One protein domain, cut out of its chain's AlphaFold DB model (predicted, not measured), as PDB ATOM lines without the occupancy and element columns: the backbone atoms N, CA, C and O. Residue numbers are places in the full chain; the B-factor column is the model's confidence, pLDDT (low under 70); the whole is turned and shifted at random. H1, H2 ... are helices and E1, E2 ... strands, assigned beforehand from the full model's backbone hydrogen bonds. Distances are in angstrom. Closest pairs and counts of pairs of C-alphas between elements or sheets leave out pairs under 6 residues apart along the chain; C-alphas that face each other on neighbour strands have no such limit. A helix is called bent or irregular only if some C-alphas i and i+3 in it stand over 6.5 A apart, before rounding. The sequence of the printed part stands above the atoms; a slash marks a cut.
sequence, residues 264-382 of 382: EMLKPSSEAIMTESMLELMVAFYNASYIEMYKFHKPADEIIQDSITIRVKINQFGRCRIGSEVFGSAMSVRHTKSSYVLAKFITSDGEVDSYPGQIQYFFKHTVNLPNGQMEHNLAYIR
ATOM      1  N   GLU A 264     -37.047 -47.845  26.047       88.81
ATOM      2  CA  GLU A 264     -36.022 -48.264  25.100       88.81
ATOM      3  C   GLU A 264     -36.453 -49.545  24.379       88.81
ATOM      4  O   GLU A 264     -36.843 -50.534  25.002       88.81
ATOM      5  N   MET A 265     -36.342 -49.549  23.051       92.12
ATOM      6  CA  MET A 265     -36.572 -50.739  22.233       92.12
ATOM      7  C   MET A 265     -35.329 -51.633  22.236       92.12
ATOM      8  O   MET A 265     -34.226 -51.187  21.927       92.12
ATOM      9  N   LEU A 266     -35.499 -52.915  22.560       90.81
ATOM     10  CA  LEU A 266     -34.403 -53.852  22.790       90.81
ATOM     11  C   LEU A 266     -34.408 -55.005  21.779       90.81
ATOM     12  O   LEU A 266     -35.444 -55.489  21.324       90.81
ATOM     13  N   LYS A 267     -33.205 -55.510  21.482       90.06
ATOM     14  CA  LYS A 267     -32.991 -56.676  20.609       90.06
ATOM     15  C   LYS A 267     -33.744 -57.926  21.106       90.06
ATOM     16  O   LYS A 267     -33.908 -58.059  22.322       90.06
ATOM     17  N   PRO A 268     -34.083 -58.900  20.239       87.75
ATOM     18  CA  PRO A 268     -33.763 -58.964  18.806       87.75
ATOM     19  C   PRO A 268     -34.499 -57.886  18.008       87.75
ATOM     20  O   PRO A 268     -35.585 -57.488  18.404       87.75
ATOM     21  N   SER A 269     -33.895 -57.390  16.930       90.81
ATOM     22  CA  SER A 269     -34.500 -56.373  16.066       90.81
ATOM     23  C   SER A 269     -34.328 -56.741  14.599       90.81
ATOM     24  O   SER A 269     -33.265 -57.234  14.219       90.81
ATOM     25  N   SER A 270     -35.343 -56.478  13.785       91.50
ATOM     26  CA  SER A 270     -35.335 -56.770  12.350       91.50
ATOM     27  C   SER A 270     -36.189 -55.772  11.583       91.50
ATOM     28  O   SER A 270     -37.247 -55.366  12.059       91.50
ATOM     29  N   GLU A 271     -35.755 -55.406  10.382       92.81
ATOM     30  CA  GLU A 271     -36.606 -54.672   9.446       92.81
ATOM     31  C   GLU A 271     -37.589 -55.661   8.798       92.81
ATOM     32  O   GLU A 271     -37.202 -56.765   8.407       92.81
ATOM     33  N   ALA A 272     -38.864 -55.291   8.724       90.69
ATOM     34  CA  ALA A 272     -39.926 -56.138   8.194       90.69
ATOM     35  C   ALA A 272     -40.916 -55.327   7.351       90.69
ATOM     36  O   ALA A 272     -41.062 -54.114   7.516       90.69
ATOM     37  N   ILE A 273     -41.614 -56.020   6.453       92.00
ATOM     38  CA  ILE A 273     -42.742 -55.473   5.694       92.00
ATOM     39  C   ILE A 273     -44.028 -55.904   6.400       92.00
ATOM     40  O   ILE A 273     -44.183 -57.078   6.743       92.00
ATOM     41  N   MET A 274     -44.933 -54.957   6.641       91.25
ATOM     42  CA  MET A 274     -46.228 -55.235   7.258       91.25
ATOM     43  C   MET A 274     -47.085 -56.152   6.380       91.25
ATOM     44  O   MET A 274     -47.087 -56.039   5.156       91.25
ATOM     45  N   THR A 275     -47.838 -57.053   7.014       90.56
ATOM     46  CA  THR A 275     -48.889 -57.820   6.335       90.56
ATOM     47  C   THR A 275     -50.061 -56.909   5.983       90.56
ATOM     48  O   THR A 275     -50.258 -55.883   6.633       90.56
ATOM     49  N   GLU A 276     -50.892 -57.316   5.024       88.94
ATOM     50  CA  GLU A 276     -52.078 -56.542   4.621       88.94
ATOM     51  C   GLU A 276     -52.998 -56.229   5.812       88.94
ATOM     52  O   GLU A 276     -53.378 -55.085   6.037       88.94
ATOM     53  N   SER A 277     -53.243 -57.229   6.661       89.88
ATOM     54  CA  SER A 277     -54.027 -57.073   7.890       89.88
ATOM     55  C   SER A 277     -53.413 -56.092   8.891       89.88
ATOM     56  O   SER A 277     -54.132 -55.383   9.585       89.88
ATOM     57  N   MET A 278     -52.082 -56.031   8.984       90.12
ATOM     58  CA  MET A 278     -51.403 -55.076   9.860       90.12
ATOM     59  C   MET A 278     -51.478 -53.666   9.275       90.12
ATOM     60  O   MET A 278     -51.675 -52.704  10.009       90.12
ATOM     61  N   LEU A 279     -51.359 -53.543   7.953       90.69
ATOM     62  CA  LEU A 279     -51.491 -52.268   7.262       90.69
ATOM     63  C   LEU A 279     -52.898 -51.680   7.450       90.69
ATOM     64  O   LEU A 279     -53.018 -50.492   7.732       90.69
ATOM     65  N   GLU A 280     -53.944 -52.505   7.381       90.44
ATOM     66  CA  GLU A 280     -55.324 -52.104   7.698       90.44
ATOM     67  C   GLU A 280     -55.465 -51.571   9.121       90.44
ATOM     68  O   GLU A 280     -56.025 -50.493   9.325       90.44
ATOM     69  N   LEU A 281     -54.901 -52.285  10.098       91.00
ATOM     70  CA  LEU A 281     -54.902 -51.847  11.493       91.00
ATOM     71  C   LEU A 281     -54.155 -50.521  11.675       91.00
ATOM     72  O   LEU A 281     -54.621 -49.660  12.413       91.00
ATOM     73  N   MET A 282     -53.032 -50.325  10.983       92.81
ATOM     74  CA  MET A 282     -52.264 -49.078  11.037       92.81
ATOM     75  C   MET A 282     -53.014 -47.899  10.406       92.81
ATOM     76  O   MET A 282     -52.983 -46.799  10.955       92.81
ATOM     77  N   VAL A 283     -53.711 -48.116   9.283       90.56
ATOM     78  CA  VAL A 283     -54.593 -47.106   8.670       90.56
ATOM     79  C   VAL A 283     -55.702 -46.718   9.640       90.56
ATOM     80  O   VAL A 283     -55.923 -45.528   9.868       90.56
ATOM     81  N   ALA A 284     -56.373 -47.702  10.242       88.81
ATOM     82  CA  ALA A 284     -57.420 -47.455  11.226       88.81
ATOM     83  C   ALA A 284     -56.878 -46.697  12.451       88.81
ATOM     84  O   ALA A 284     -57.458 -45.692  12.857       88.81
ATOM     85  N   PHE A 285     -55.730 -47.126  12.983       89.19
ATOM     86  CA  PHE A 285     -55.064 -46.497  14.121       89.19
ATOM     87  C   PHE A 285     -54.739 -45.023  13.858       89.19
ATOM     88  O   PHE A 285     -55.077 -44.168  14.675       89.19
ATOM     89  N   TYR A 286     -54.111 -44.704  12.723       88.50
ATOM     90  CA  TYR A 286     -53.732 -43.324  12.429       88.50
ATOM     91  C   TYR A 286     -54.927 -42.436  12.096       88.50
ATOM     92  O   TYR A 286     -54.976 -41.308  12.574       88.50
ATOM     93  N   ASN A 287     -55.917 -42.939  11.355       85.75
ATOM     94  CA  ASN A 287     -57.151 -42.189  11.125       85.75
ATOM     95  C   ASN A 287     -57.919 -41.924  12.425       85.75
ATOM     96  O   ASN A 287     -58.514 -40.866  12.555       85.75
ATOM     97  N   ALA A 288     -57.884 -42.835  13.400       81.25
ATOM     98  CA  ALA A 288     -58.468 -42.587  14.718       81.25
ATOM     99  C   ALA A 288     -57.635 -41.591  15.545       81.25
ATOM    100  O   ALA A 288     -58.187 -40.707  16.191       81.25
ATOM    101  N   SER A 289     -56.303 -41.698  15.493       79.62
ATOM    102  CA  SER A 289     -55.387 -40.857  16.282       79.62
ATOM    103  C   SER A 289     -55.283 -39.415  15.767       79.62
ATOM    104  O   SER A 289     -54.998 -38.507  16.541       79.62
ATOM    105  N   TYR A 290     -55.504 -39.201  14.466       80.75
ATOM    106  CA  TYR A 290     -55.418 -37.903  13.781       80.75
ATOM    107  C   TYR A 290     -56.751 -37.479  13.160       80.75
ATOM    108  O   TYR A 290     -56.750 -36.730  12.184       80.75
ATOM    109  N   ILE A 291     -57.871 -37.960  13.705       72.56
ATOM    110  CA  ILE A 291     -59.201 -37.928  13.076       72.56
ATOM    111  C   ILE A 291     -59.631 -36.554  12.538       72.56
ATOM    112  O   ILE A 291     -60.289 -36.484  11.502       72.56
ATOM    113  N   GLU A 292     -59.205 -35.465  13.183       72.56
ATOM    114  CA  GLU A 292     -59.533 -34.089  12.783       72.56
ATOM    115  C   GLU A 292     -58.429 -33.381  11.977       72.56
ATOM    116  O   GLU A 292     -58.661 -32.306  11.431       72.56
ATOM    117  N   MET A 293     -57.224 -33.958  11.898       79.94
ATOM    118  CA  MET A 293     -56.044 -33.307  11.314       79.94
ATOM    119  C   MET A 293     -55.656 -33.876   9.952       79.94
ATOM    120  O   MET A 293     -55.368 -33.116   9.030       79.94
ATOM    121  N   TYR A 294     -55.613 -35.204   9.821       83.88
ATOM    122  CA  TYR A 294     -55.043 -35.868   8.651       83.88
ATOM    123  C   TYR A 294     -55.815 -37.136   8.299       83.88
ATOM    124  O   TYR A 294     -56.290 -37.855   9.175       83.88
ATOM    125  N   LYS A 295     -55.868 -37.452   7.004       87.88
ATOM    126  CA  LYS A 295     -56.367 -38.741   6.511       87.88
ATOM    127  C   LYS A 295     -55.210 -39.625   6.086       87.88
ATOM    128  O   LYS A 295     -54.334 -39.174   5.356       87.88
ATOM    129  N   PHE A 296     -55.233 -40.885   6.496       89.81
ATOM    130  CA  PHE A 296     -54.229 -41.888   6.162       89.81
ATOM    131  C   PHE A 296     -54.809 -42.959   5.244       89.81
ATOM    132  O   PHE A 296     -55.953 -43.381   5.427       89.81
ATOM    133  N   HIS A 297     -54.010 -43.422   4.284       89.19
ATOM    134  CA  HIS A 297     -54.405 -44.458   3.324       89.19
ATOM    135  C   HIS A 297     -53.254 -45.433   3.024       89.19
ATOM    136  O   HIS A 297     -52.088 -45.174   3.363       89.19
ATOM    137  N   LYS A 298     -53.577 -46.571   2.396       89.19
ATOM    138  CA  LYS A 298     -52.577 -47.561   1.976       89.19
ATOM    139  C   LYS A 298     -51.869 -47.087   0.699       89.19
ATOM    140  O   LYS A 298     -52.486 -46.420  -0.128       89.19
ATOM    141  N   PRO A 299     -50.611 -47.497   0.453       84.62
ATOM    142  CA  PRO A 299     -49.904 -47.156  -0.787       84.62
ATOM    143  C   PRO A 299     -50.577 -47.612  -2.084       84.62
ATOM    144  O   PRO A 299     -50.276 -47.056  -3.133       84.62
ATOM    145  N   ALA A 300     -51.426 -48.642  -2.026       77.31
ATOM    146  CA  ALA A 300     -52.126 -49.185  -3.189       77.31
ATOM    147  C   ALA A 300     -53.490 -48.518  -3.454       77.31
ATOM    148  O   ALA A 300     -54.095 -48.798  -4.487       77.31
ATOM    149  N   ASP A 301     -53.966 -47.663  -2.544       79.12
ATOM    150  CA  ASP A 301     -55.248 -46.968  -2.690       79.12
ATOM    151  C   ASP A 301     -55.112 -45.774  -3.650       79.12
ATOM    152  O   ASP A 301     -54.027 -45.200  -3.802       79.12
ATOM    153  N   GLU A 302     -56.220 -45.368  -4.281       73.50
ATOM    154  CA  GLU A 302     -56.258 -44.136  -5.075       73.50
ATOM    155  C   GLU A 302     -55.823 -42.940  -4.216       73.50
ATOM    156  O   GLU A 302     -56.287 -42.761  -3.088       73.50
ATOM    157  N   ILE A 303     -54.904 -42.125  -4.741       71.12
ATOM    158  CA  ILE A 303     -54.335 -40.991  -4.008       71.12
ATOM    159  C   ILE A 303     -55.437 -39.953  -3.777       71.12
ATOM    160  O   ILE A 303     -55.872 -39.273  -4.706       71.12
ATOM    161  N   ILE A 304     -55.859 -39.809  -2.522       72.00
ATOM    162  CA  ILE A 304     -56.785 -38.758  -2.098       72.00
ATOM    163  C   ILE A 304     -55.971 -37.485  -1.840       72.00
ATOM    164  O   ILE A 304     -54.914 -37.529  -1.205       72.00
ATOM    165  N   GLN A 305     -56.453 -36.341  -2.327       70.00
ATOM    166  CA  GLN A 305     -55.805 -35.051  -2.094       70.00
ATOM    167  C   GLN A 305     -55.690 -34.765  -0.584       70.00
ATOM    168  O   GLN A 305     -56.622 -35.032   0.173       70.00
ATOM    169  N   ASP A 306     -54.526 -34.268  -0.156       73.81
ATOM    170  CA  ASP A 306     -54.187 -33.956   1.244       73.81
ATOM    171  C   ASP A 306     -54.206 -35.158   2.215       73.81
ATOM    172  O   ASP A 306     -54.368 -34.998   3.426       73.81
ATOM    173  N   SER A 307     -54.002 -36.377   1.698       83.50
ATOM    174  CA  SER A 307     -53.866 -37.595   2.508       83.50
ATOM    175  C   SER A 307     -52.413 -38.076   2.642       83.50
ATOM    176  O   SER A 307     -51.547 -37.781   1.817       83.50
ATOM    177  N   ILE A 308     -52.130 -38.805   3.724       87.75
ATOM    178  CA  ILE A 308     -50.800 -39.291   4.097       87.75
ATOM    179  C   ILE A 308     -50.725 -40.797   3.858       87.75
ATOM    180  O   ILE A 308     -51.429 -41.595   4.480       87.75
ATOM    181  N   THR A 309     -49.817 -41.208   2.980       89.56
ATOM    182  CA  THR A 309     -49.574 -42.625   2.709       89.56
ATOM    183  C   THR A 309     -48.753 -43.272   3.828       89.56
ATOM    184  O   THR A 309     -47.669 -42.796   4.182       89.56
ATOM    185  N   ILE A 310     -49.228 -44.402   4.361       90.38
ATOM    186  CA  ILE A 310     -48.500 -45.177   5.378       90.38
ATOM    187  C   ILE A 310     -47.323 -45.932   4.752       90.38
ATOM    188  O   ILE A 310     -47.449 -46.567   3.705       90.38
ATOM    189  N   ARG A 311     -46.161 -45.911   5.418       89.44
ATOM    190  CA  ARG A 311     -44.991 -46.687   4.991       89.44
ATOM    191  C   ARG A 311     -45.183 -48.155   5.365       89.44
ATOM    192  O   ARG A 311     -45.476 -48.472   6.504       89.44
ATOM    193  N   VAL A 312     -44.936 -49.076   4.436       91.44
ATOM    194  CA  VAL A 312     -45.096 -50.526   4.696       91.44
ATOM    195  C   VAL A 312     -43.961 -51.142   5.513       91.44
ATOM    196  O   VAL A 312     -44.103 -52.248   6.031       91.44
ATOM    197  N   LYS A 313     -42.818 -50.455   5.599       92.12
ATOM    198  CA  LYS A 313     -41.637 -50.934   6.318       92.12
ATOM    199  C   LYS A 313     -41.688 -50.515   7.780       92.12
ATOM    200  O   LYS A 313     -41.906 -49.343   8.080       92.12
ATOM    201  N   ILE A 314     -41.411 -51.467   8.662       93.25
ATOM    202  CA  ILE A 314     -41.317 -51.266  10.106       93.25
ATOM    203  C   ILE A 314     -40.025 -51.869  10.647       93.25
ATOM    204  O   ILE A 314     -39.543 -52.890  10.157       93.25
ATOM    205  N   ASN A 315     -39.496 -51.263  11.705       93.06
ATOM    206  CA  ASN A 315     -38.404 -51.844  12.479       93.06
ATOM    207  C   ASN A 315     -38.996 -52.557  13.687       93.06
ATOM    208  O   ASN A 315     -39.482 -51.894  14.598       93.06
ATOM    209  N   GLN A 316     -38.980 -53.886  13.680       94.69
ATOM    210  CA  GLN A 316     -39.500 -54.722  14.756       94.69
ATOM    211  C   GLN A 316     -38.456 -54.941  15.848       94.69
ATOM    212  O   GLN A 316     -37.257 -55.011  15.578       94.69
ATOM    213  N   PHE A 317     -38.934 -55.115  17.076       95.44
ATOM    214  CA  PHE A 317     -38.159 -55.377  18.277       95.44
ATOM    215  C   PHE A 317     -38.853 -56.455  19.112       95.44
ATOM    216  O   PHE A 317     -40.072 -56.454  19.292       95.44
ATOM    217  N   GLY A 318     -38.069 -57.391  19.641       92.38
ATOM    218  CA  GLY A 318     -38.579 -58.487  20.462       92.38
ATOM    219  C   GLY A 318     -38.792 -58.112  21.927       92.38
ATOM    220  O   GLY A 318     -39.340 -58.911  22.684       92.38
ATOM    221  N   ARG A 319     -38.301 -56.946  22.359       92.81
ATOM    222  CA  ARG A 319     -38.374 -56.490  23.747       92.81
ATOM    223  C   ARG A 319     -38.497 -54.974  23.825       92.81
ATOM    224  O   ARG A 319     -37.957 -54.262  22.981       92.81
ATOM    225  N   CYS A 320     -39.129 -54.502  24.885       91.56
ATOM    226  CA  CYS A 320     -39.255 -53.092  25.217       91.56
ATOM    227  C   CYS A 320     -38.972 -52.917  26.707       91.56
ATOM    228  O   CYS A 320     -39.494 -53.668  27.529       91.56
ATOM    229  N   ARG A 321     -38.121 -51.958  27.059       83.56
ATOM    230  CA  ARG A 321     -37.898 -51.558  28.444       83.56
ATOM    231  C   ARG A 321     -38.653 -50.272  28.709       83.56
ATOM    232  O   ARG A 321     -38.449 -49.299  27.990       83.56
ATOM    233  N   ILE A 322     -39.454 -50.240  29.764       76.31
ATOM    234  CA  ILE A 322     -40.081 -49.013  30.254       76.31
ATOM    235  C   ILE A 322     -39.710 -48.902  31.730       76.31
ATOM    236  O   ILE A 322     -40.086 -49.742  32.540       76.31
ATOM    237  N   GLY A 323     -38.892 -47.901  32.072       66.19
ATOM    238  CA  GLY A 323     -38.293 -47.827  33.407       66.19
ATOM    239  C   GLY A 323     -37.366 -49.018  33.683       66.19
ATOM    240  O   GLY A 323     -36.446 -49.281  32.907       66.19
ATOM    241  N   SER A 324     -37.607 -49.723  34.789       60.12
ATOM    242  CA  SER A 324     -36.859 -50.915  35.215       60.12
ATOM    243  C   SER A 324     -37.425 -52.224  34.647       60.12
ATOM    244  O   SER A 324     -36.734 -53.247  34.659       60.12
ATOM    245  N   GLU A 325     -38.641 -52.203  34.095       66.19
ATOM    246  CA  GLU A 325     -39.323 -53.395  33.595       66.19
ATOM    247  C   GLU A 325     -38.974 -53.680  32.134       66.19
ATOM    248  O   GLU A 325     -38.848 -52.774  31.305       66.19
ATOM    249  N   VAL A 326     -38.809 -54.966  31.811       79.00
ATOM    250  CA  VAL A 326     -38.532 -55.434  30.450       79.00
ATOM    251  C   VAL A 326     -39.671 -56.325  29.978       79.00
ATOM    252  O   VAL A 326     -39.761 -57.507  30.325       79.00
ATOM    253  N   PHE A 327     -40.484 -55.764  29.096       84.69
ATOM    254  CA  PHE A 327     -41.550 -56.468  28.408       84.69
ATOM    255  C   PHE A 327     -40.969 -57.265  27.246       84.69
ATOM    256  O   PHE A 327     -40.196 -56.765  26.420       84.69
ATOM    257  N   GLY A 328     -41.314 -58.544  27.213       88.75
ATOM    258  CA  GLY A 328     -40.979 -59.448  26.130       88.75
ATOM    259  C   GLY A 328     -42.025 -59.420  25.028       88.75
ATOM    260  O   GLY A 328     -43.075 -58.796  25.140       88.75
ATOM    261  N   SER A 329     -41.749 -60.143  23.954       90.94
ATOM    262  CA  SER A 329     -42.723 -60.416  22.906       90.94
ATOM    263  C   SER A 329     -42.637 -61.876  22.462       90.94
ATOM    264  O   SER A 329     -41.678 -62.582  22.798       90.94
ATOM    265  N   ALA A 330     -43.609 -62.342  21.679       89.06
ATOM    266  CA  ALA A 330     -43.571 -63.667  21.063       89.06
ATOM    267  C   ALA A 330     -42.316 -63.870  20.184       89.06
ATOM    268  O   ALA A 330     -41.774 -64.973  20.142       89.06
ATOM    269  N   MET A 331     -41.789 -62.804  19.563       85.50
ATOM    270  CA  MET A 331     -40.511 -62.832  18.826       85.50
ATOM    271  C   MET A 331     -39.288 -63.101  19.717       85.50
ATOM    272  O   MET A 331     -38.240 -63.520  19.226       85.50
ATOM    273  N   SER A 332     -39.385 -62.871  21.026       86.00
ATOM    274  CA  SER A 332     -38.303 -63.115  21.975       86.00
ATOM    275  C   SER A 332     -38.605 -64.343  22.831       86.00
ATOM    276  O   SER A 332     -39.045 -64.223  23.972       86.00
ATOM    277  N   VAL A 333     -38.285 -65.534  22.310       76.62
ATOM    278  CA  VAL A 333     -38.567 -66.848  22.937       76.62
ATOM    279  C   VAL A 333     -38.124 -66.935  24.408       76.62
ATOM    280  O   VAL A 333     -38.809 -67.512  25.246       76.62
ATOM    281  N   ARG A 334     -36.987 -66.321  24.763       75.44
ATOM    282  CA  ARG A 334     -36.476 -66.315  26.152       75.44
ATOM    283  C   ARG A 334     -37.282 -65.426  27.109       75.44
ATOM    284  O   ARG A 334     -37.129 -65.550  28.318       75.44
ATOM    285  N   HIS A 335     -38.119 -64.544  26.574       77.56
ATOM    286  CA  HIS A 335     -38.901 -63.545  27.303       77.56
ATOM    287  C   HIS A 335     -40.403 -63.641  26.995       77.56
ATOM    288  O   HIS A 335     -41.159 -62.733  27.312       77.56
ATOM    289  N   THR A 336     -40.878 -64.754  26.426       77.00
ATOM    290  CA  THR A 336     -42.303 -64.943  26.109       77.00
ATOM    291  C   THR A 336     -43.197 -64.844  27.350       77.00
ATOM    292  O   THR A 336     -44.354 -64.453  27.246       77.00
ATOM    293  N   LYS A 337     -42.681 -65.141  28.550       71.56
ATOM    294  CA  LYS A 337     -43.463 -64.980  29.785       71.56
ATOM    295  C   LYS A 337     -43.816 -63.518  30.074       71.56
ATOM    296  O   LYS A 337     -44.954 -63.269  30.435       71.56
ATOM    297  N   SER A 338     -42.907 -62.573  29.829       79.25
ATOM    298  CA  SER A 338     -43.170 -61.137  29.999       79.25
ATOM    299  C   SER A 338     -43.800 -60.489  28.758       79.25
ATOM    300  O   SER A 338     -43.728 -59.275  28.596       79.25
ATOM    301  N   SER A 339     -44.384 -61.292  27.852       82.44
ATOM    302  CA  SER A 339     -45.108 -60.799  26.666       82.44
ATOM    303  C   SER A 339     -46.616 -60.691  26.850       82.44
ATOM    304  O   SER A 339     -47.284 -60.134  25.986       82.44
ATOM    305  N   TYR A 340     -47.163 -61.224  27.940       77.69
ATOM    306  CA  TYR A 340     -48.586 -61.099  28.236       77.69
ATOM    307  C   TYR A 340     -48.844 -59.781  28.955       77.69
ATOM    308  O   TYR A 340     -48.190 -59.483  29.952       77.69
ATOM    309  N   VAL A 341     -49.792 -59.007  28.441       74.50
ATOM    310  CA  VAL A 341     -50.166 -57.695  28.967       74.50
ATOM    311  C   VAL A 341     -51.680 -57.567  29.062       74.50
ATOM    312  O   VAL A 341     -52.424 -58.268  28.377       74.50
ATOM    313  N   LEU A 342     -52.126 -56.657  29.921       66.56
ATOM    314  CA  LEU A 342     -53.517 -56.236  30.030       66.56
ATOM    315  C   LEU A 342     -53.582 -54.760  29.641       66.56
ATOM    316  O   LEU A 342     -53.078 -53.914  30.376       66.56
ATOM    317  N   ALA A 343     -54.165 -54.459  28.482       66.25
ATOM    318  CA  ALA A 343     -54.416 -53.081  28.076       66.25
ATOM    319  C   ALA A 343     -55.758 -52.626  28.659       66.25
ATOM    320  O   ALA A 343     -56.755 -53.327  28.498       66.25
ATOM    321  N   LYS A 344     -55.776 -51.478  29.340       56.34
ATOM    322  CA  LYS A 344     -56.993 -50.860  29.880       56.34
ATOM    323  C   LYS A 344     -57.233 -49.526  29.176       56.34
ATOM    324  O   LYS A 344     -56.314 -48.711  29.113       56.34
ATOM    325  N   PHE A 345     -58.442 -49.309  28.674       58.72
ATOM    326  CA  PHE A 345     -58.869 -48.062  28.043       58.72
ATOM    327  C   PHE A 345     -60.070 -47.511  28.794       58.72
ATOM    328  O   PHE A 345     -60.992 -48.260  29.089       58.72
ATOM    329  N   ILE A 346     -60.051 -46.215  29.093       52.28
ATOM    330  CA  ILE A 346     -61.216 -45.522  29.640       52.28
ATOM    331  C   ILE A 346     -62.023 -45.002  28.452       52.28
ATOM    332  O   ILE A 346     -61.494 -44.264  27.616       52.28
ATOM    333  N   THR A 347     -63.274 -45.424  28.348       61.12
ATOM    334  CA  THR A 347     -64.203 -44.989  27.310       61.12
ATOM    335  C   THR A 347     -64.801 -43.623  27.660       61.12
ATOM    336  O   THR A 347     -64.665 -43.114  28.773       61.12
ATOM    337  N   SER A 348     -65.454 -42.973  26.694       54.31
ATOM    338  CA  SER A 348     -66.025 -41.626  26.872       54.31
ATOM    339  C   SER A 348     -67.134 -41.545  27.929       54.31
ATOM    340  O   SER A 348     -67.419 -40.465  28.435       54.31
ATOM    341  N   ASP A 349     -67.770 -42.671  28.240       62.78
ATOM    342  CA  ASP A 349     -68.760 -42.855  29.305       62.78
ATOM    343  C   ASP A 349     -68.131 -43.226  30.662       62.78
ATOM    344  O   ASP A 349     -68.849 -43.403  31.641       62.78
ATOM    345  N   GLY A 350     -66.799 -43.279  30.740       48.62
ATOM    346  CA  GLY A 350     -66.035 -43.532  31.960       48.62
ATOM    347  C   GLY A 350     -65.717 -45.004  32.212       48.62
ATOM    348  O   GLY A 350     -64.818 -45.279  33.001       48.62
ATOM    349  N   GLU A 351     -66.389 -45.935  31.531       47.47
ATOM    350  CA  GLU A 351     -66.160 -47.377  31.665       47.47
ATOM    351  C   GLU A 351     -64.724 -47.780  31.280       47.47
ATOM    352  O   GLU A 351     -64.044 -47.115  30.495       47.47
ATOM    353  N   VAL A 352     -64.235 -48.881  31.859       49.50
ATOM    354  CA  VAL A 352     -62.874 -49.374  31.609       49.50
ATOM    355  C   VAL A 352     -62.912 -50.661  30.802       49.50
ATOM    356  O   VAL A 352     -63.105 -51.756  31.335       49.50
ATOM    357  N   ASP A 353     -62.616 -50.544  29.514       51.78
ATOM    358  CA  ASP A 353     -62.431 -51.695  28.647       51.78
ATOM    359  C   ASP A 353     -61.056 -52.326  28.884       51.78
ATOM    360  O   ASP A 353     -60.011 -51.680  28.776       51.78
ATOM    361  N   SER A 354     -61.050 -53.617  29.216       55.44
ATOM    362  CA  SER A 354     -59.838 -54.383  29.511       55.44
ATOM    363  C   SER A 354     -59.609 -55.474  28.467       55.44
ATOM    364  O   SER A 354     -60.404 -56.406  28.346       55.44
ATOM    365  N   TYR A 355     -58.481 -55.406  27.764       65.06
ATOM    366  CA  TYR A 355     -58.098 -56.353  26.720       65.06
ATOM    367  C   TYR A 355     -56.821 -57.095  27.126       65.06
ATOM    368  O   TYR A 355     -55.717 -56.546  27.013       65.06
ATOM    369  N   PRO A 356     -56.931 -58.334  27.638       72.81
ATOM    370  CA  PRO A 356     -55.767 -59.182  27.822       72.81
ATOM    371  C   PRO A 356     -55.250 -59.622  26.454       72.81
ATOM    372  O   PRO A 356     -56.030 -59.966  25.567       72.81
ATOM    373  N   GLY A 357     -53.935 -59.663  26.289       78.88
ATOM    374  CA  GLY A 357     -53.342 -60.132  25.046       78.88
ATOM    375  C   GLY A 357     -51.858 -60.415  25.169       78.88
ATOM    376  O   GLY A 357     -51.213 -60.130  26.180       78.88
ATOM    377  N   GLN A 358     -51.307 -61.010  24.121       86.00
ATOM    378  CA  GLN A 358     -49.890 -61.292  24.011       86.00
ATOM    379  C   GLN A 358     -49.242 -60.364  22.987       86.00
ATOM    380  O   GLN A 358     -49.601 -60.366  21.806       86.00
ATOM    381  N   ILE A 359     -48.220 -59.631  23.421       91.25
ATOM    382  CA  ILE A 359     -47.368 -58.839  22.543       91.25
ATOM    383  C   ILE A 359     -46.642 -59.791  21.597       91.25
ATOM    384  O   ILE A 359     -45.801 -60.597  21.998       91.25
ATOM    385  N   GLN A 360     -46.937 -59.673  20.313       92.69
ATOM    386  CA  GLN A 360     -46.251 -60.416  19.268       92.69
ATOM    387  C   GLN A 360     -44.878 -59.794  19.014       92.69
ATOM    388  O   GLN A 360     -43.855 -60.487  19.028       92.69
ATOM    389  N   TYR A 361     -44.850 -58.466  18.872       93.81
ATOM    390  CA  TYR A 361     -43.642 -57.664  18.710       93.81
ATOM    391  C   TYR A 361     -43.888 -56.182  18.959       93.81
ATOM    392  O   TYR A 361     -45.001 -55.683  18.795       93.81
ATOM    393  N   PHE A 362     -42.819 -55.482  19.316       95.00
ATOM    394  CA  PHE A 362     -42.772 -54.026  19.312       95.00
ATOM    395  C   PHE A 362     -42.253 -53.548  17.966       95.00
ATOM    396  O   PHE A 362     -41.535 -54.283  17.289       95.00
ATOM    397  N   PHE A 363     -42.589 -52.335  17.552       94.75
ATOM    398  CA  PHE A 363     -42.041 -51.773  16.331       94.75
ATOM    399  C   PHE A 363     -42.017 -50.249  16.343       94.75
ATOM    400  O   PHE A 363     -42.815 -49.592  17.009       94.75
ATOM    401  N   LYS A 364     -41.078 -49.698  15.577       93.88
ATOM    402  CA  LYS A 364     -41.021 -48.276  15.246       93.88
ATOM    403  C   LYS A 364     -41.610 -48.052  13.863       93.88
ATOM    404  O   LYS A 364     -41.257 -48.771  12.922       93.88
ATOM    405  N   HIS A 365     -42.475 -47.051  13.745       92.88
ATOM    406  CA  HIS A 365     -43.057 -46.638  12.475       92.88
ATOM    407  C   HIS A 365     -43.039 -45.114  12.343       92.88
ATOM    408  O   HIS A 365     -43.463 -44.400  13.247       92.88
ATOM    409  N   THR A 366     -42.547 -44.618  11.208       90.56
ATOM    410  CA  THR A 366     -42.401 -43.181  10.950       90.56
ATOM    411  C   THR A 366     -43.418 -42.722   9.918       90.56
ATOM    412  O   THR A 366     -43.449 -43.242   8.800       90.56
ATOM    413  N   VAL A 367     -44.196 -41.701  10.265       89.06
ATOM    414  CA  VAL A 367     -45.111 -41.010   9.350       89.06
ATOM    415  C   VAL A 367     -44.518 -39.671   8.916       89.06
ATOM    416  O   VAL A 367     -43.824 -39.001   9.680       89.06
ATOM    417  N   ASN A 368     -44.762 -39.297   7.660       88.06
ATOM    418  CA  ASN A 368     -44.377 -37.997   7.115       88.06
ATOM    419  C   ASN A 368     -45.562 -37.041   7.278       88.06
ATOM    420  O   ASN A 368     -46.441 -37.022   6.419       88.06
ATOM    421  N   LEU A 369     -45.604 -36.288   8.373       86.12
ATOM    422  CA  LEU A 369     -46.615 -35.250   8.552       86.12
ATOM    423  C   LEU A 369     -46.170 -33.951   7.851       86.12
ATOM    424  O   LEU A 369     -44.967 -33.736   7.668       86.12
ATOM    425  N   PRO A 370     -47.098 -33.044   7.492       83.19
ATOM    426  CA  PRO A 370     -46.751 -31.750   6.894       83.19
ATOM    427  C   PRO A 370     -45.810 -30.887   7.748       83.19
ATOM    428  O   PRO A 370     -45.052 -30.083   7.211       83.19
ATOM    429  N   ASN A 371     -45.826 -31.065   9.073       81.38
ATOM    430  CA  ASN A 371     -44.967 -30.361  10.029       81.38
ATOM    431  C   ASN A 371     -43.647 -31.093  10.348       81.38
ATOM    432  O   ASN A 371     -42.851 -30.584  11.136       81.38
ATOM    433  N   GLY A 372     -43.395 -32.263   9.752       85.69
ATOM    434  CA  GLY A 372     -42.169 -33.031   9.951       85.69
ATOM    435  C   GLY A 372     -42.385 -34.540  10.019       85.69
ATOM    436  O   GLY A 372     -43.503 -35.054  10.010       85.69
ATOM    437  N   GLN A 373     -41.281 -35.282  10.085       88.31
ATOM    438  CA  GLN A 373     -41.344 -36.717  10.348       88.31
ATOM    439  C   GLN A 373     -41.621 -36.973  11.822       88.31
ATOM    440  O   GLN A 373     -40.964 -36.393  12.684       88.31
ATOM    441  N   MET A 374     -42.536 -37.897  12.094       86.31
ATOM    442  CA  MET A 374     -42.843 -38.322  13.450       86.31
ATOM    443  C   MET A 374     -42.716 -39.833  13.578       86.31
ATOM    444  O   MET A 374     -43.296 -40.591  12.800       86.31
ATOM    445  N   GLU A 375     -41.911 -40.268  14.544       88.62
ATOM    446  CA  GLU A 375     -41.708 -41.678  14.866       88.62
ATOM    447  C   GLU A 375     -42.648 -42.101  15.997       88.62
ATOM    448  O   GLU A 375     -42.684 -41.486  17.059       88.62
ATOM    449  N   HIS A 376     -43.362 -43.197  15.774       88.31
ATOM    450  CA  HIS A 376     -44.218 -43.846  16.753       88.31
ATOM    451  C   HIS A 376     -43.578 -45.144  17.231       88.31
ATOM    452  O   HIS A 376     -43.075 -45.933  16.428       88.31
ATOM    453  N   ASN A 377     -43.651 -45.378  18.538       90.12
ATOM    454  CA  ASN A 377     -43.250 -46.620  19.189       90.12
ATOM    455  C   ASN A 377     -44.521 -47.403  19.532       90.12
ATOM    456  O   ASN A 377     -45.329 -46.934  20.327       90.12
ATOM    457  N   LEU A 378     -44.716 -48.561  18.907       91.19
ATOM    458  CA  LEU A 378     -45.972 -49.311  18.946       91.19
ATOM    459  C   LEU A 378     -45.734 -50.773  19.345       91.19
ATOM    460  O   LEU A 378     -44.629 -51.302  19.204       91.19
ATOM    461  N   ALA A 379     -46.784 -51.438  19.823       91.44
ATOM    462  CA  ALA A 379     -46.795 -52.866  20.130       91.44
ATOM    463  C   ALA A 379     -47.960 -53.543  19.402       91.44
ATOM    464  O   ALA A 379     -49.088 -53.060  19.461       91.44
ATOM    465  N   TYR A 380     -47.700 -54.663  18.726       90.75
ATOM    466  CA  TYR A 380     -48.750 -55.485  18.128       90.75
ATOM    467  C   TYR A 380     -49.169 -56.583  19.107       90.75
ATOM    468  O   TYR A 380     -48.340 -57.409  19.498       90.75
ATOM    469  N   ILE A 381     -50.442 -56.590  19.497       87.81
ATOM    470  CA  ILE A 381     -51.011 -57.477  20.520       87.81
ATOM    471  C   ILE A 381     -52.054 -58.390  19.861       87.81
ATOM    472  O   ILE A 381     -52.815 -57.935  19.008       87.81
ATOM    473  N   ARG A 382     -52.061 -59.676  20.229       81.69
ATOM    474  CA  ARG A 382     -53.060 -60.670  19.805       81.69
ATOM    475  C   ARG A 382     -53.685 -61.397  20.976       81.69
ATOM    476  O   ARG A 382     -52.961 -61.603  21.978       81.69
TER     477      ARG A 382
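Overview. This is residues 264 to 382 of the 382 residues of an uncharacterized protein of Rhizophagus irregularis (strain DAOM 181602 / DAOM 197198 / MUCL 43194) (UniProt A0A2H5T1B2). One long, strongly twisted sheet arches through the domain, with E1, E4, E7 and E8 side by side in the arch; E6 and the first part of E7 fold away from it as a hairpin arm. The short helix H2 packs on the sheet at one end, on E5, while H1 and the small pair E2 and E3 gather near the other end, H1 only grazing the large sheet. The printed part has 119 residues with two named helices and eight named strands, in the order E1 H1 E2 E3 E4 E5 H2 E6 E7 E8, and the class is mixed, helices and strands. The large sheet is branched and antiparallel in each neighbour pair; E2 and E3 are parallel. The whole is compact, with a radius of gyration of the C-alphas of 15.7 A, and spans 46 by 39 by 26 A.

Along the chain. The longest strand, E7, covers residues 352 to 369 and measures 31.6 A from first to last C-alpha, from (-62.874, -49.374, 31.609) to (-46.615, -35.250, 8.552). E8, residues 372 to 381, is 28.1 A long. E4, residues 313 to 322, is 24.1 A long, and E1, residues 264 to 273, is 21.8 A long, beginning at C-alpha 264 at (-36.022, -48.264, 25.100). E6, residues 340 to 346, is 20.1 A long, and E5, residues 325 to 328, is 9.8 A long. H1 covers residues 276 to 289 over 19.8 A, and H2 covers residues 333 to 339 over 9.7 A. E2 is residues 295 to 297, 6.8 A, and E3 is residues 307 to 309, 6.6 A.

Arrangement. In the branched sheet E4 and E7 each have three neighbours, and E1, E5, E6 and E8 are edge strands. E7 bends by 108 degrees at residue 358. E6, beside residues 352 to 358, and E4, beside residues 361 to 365, lie on one side of E7, and E8, beside residues 357 to 369, lies on the other side. E6, E7 and E8 form a meander, each strand the antiparallel neighbour of the one before, through the hairpins E6 and E7 and E7 and E8. N 343 and O 355 are 3.0 A apart, and N 365 and O 376 are 3.0 A apart, both within hydrogen-bond range. E4 and E7 are antiparallel at 128 degrees, with N 317 and O 362 at 2.7 A. E4 bends by 74 degrees at residue 318; E1 lies on one side of it, with N 316 and O 270 at 2.8 A, and E5 and E7 on the other. The hairpin E4 and E5 has N 327 and O 320 at 2.8 A. H2 is on this sheet at a height of 7.3 A, only just over E5, on which 3 of its 7 C-alphas fall, and runs across the strands at 69 degrees to E5 on the local plane. The closest C-alphas of E5 and H2, Gly 328 and Ser 339, are 4.4 A apart. H2 is irregular, with C-alphas 334 and 337 8.0 A apart. H1 only grazes the sheet, with its residues 278 to 286. The closest C-alphas of H1 and E2, Asn 287 and Phe 296, are 5.8 A apart. E2 and E3 are parallel at 36 degrees, with N 308 and O 295 at 2.8 A. In H1 every O i to N i+4 pair is within hydrogen-bond range; in H2 0 of 3 are, and 2 of 4 O i to N i+3 pairs.

Size, cuts and confidence. The two C-alphas farthest apart, those of Gln 305 and Arg 334, are 46.4 A apart. The printed part has no cut and ends at Arg 382, the chain's last residue. No link is long; that from E2 to E3, 9 residues, is short, and the others are tight. The mean pLDDT of the printed part is 82.2, with residues 323 to 325 and 342 to 355 under 70.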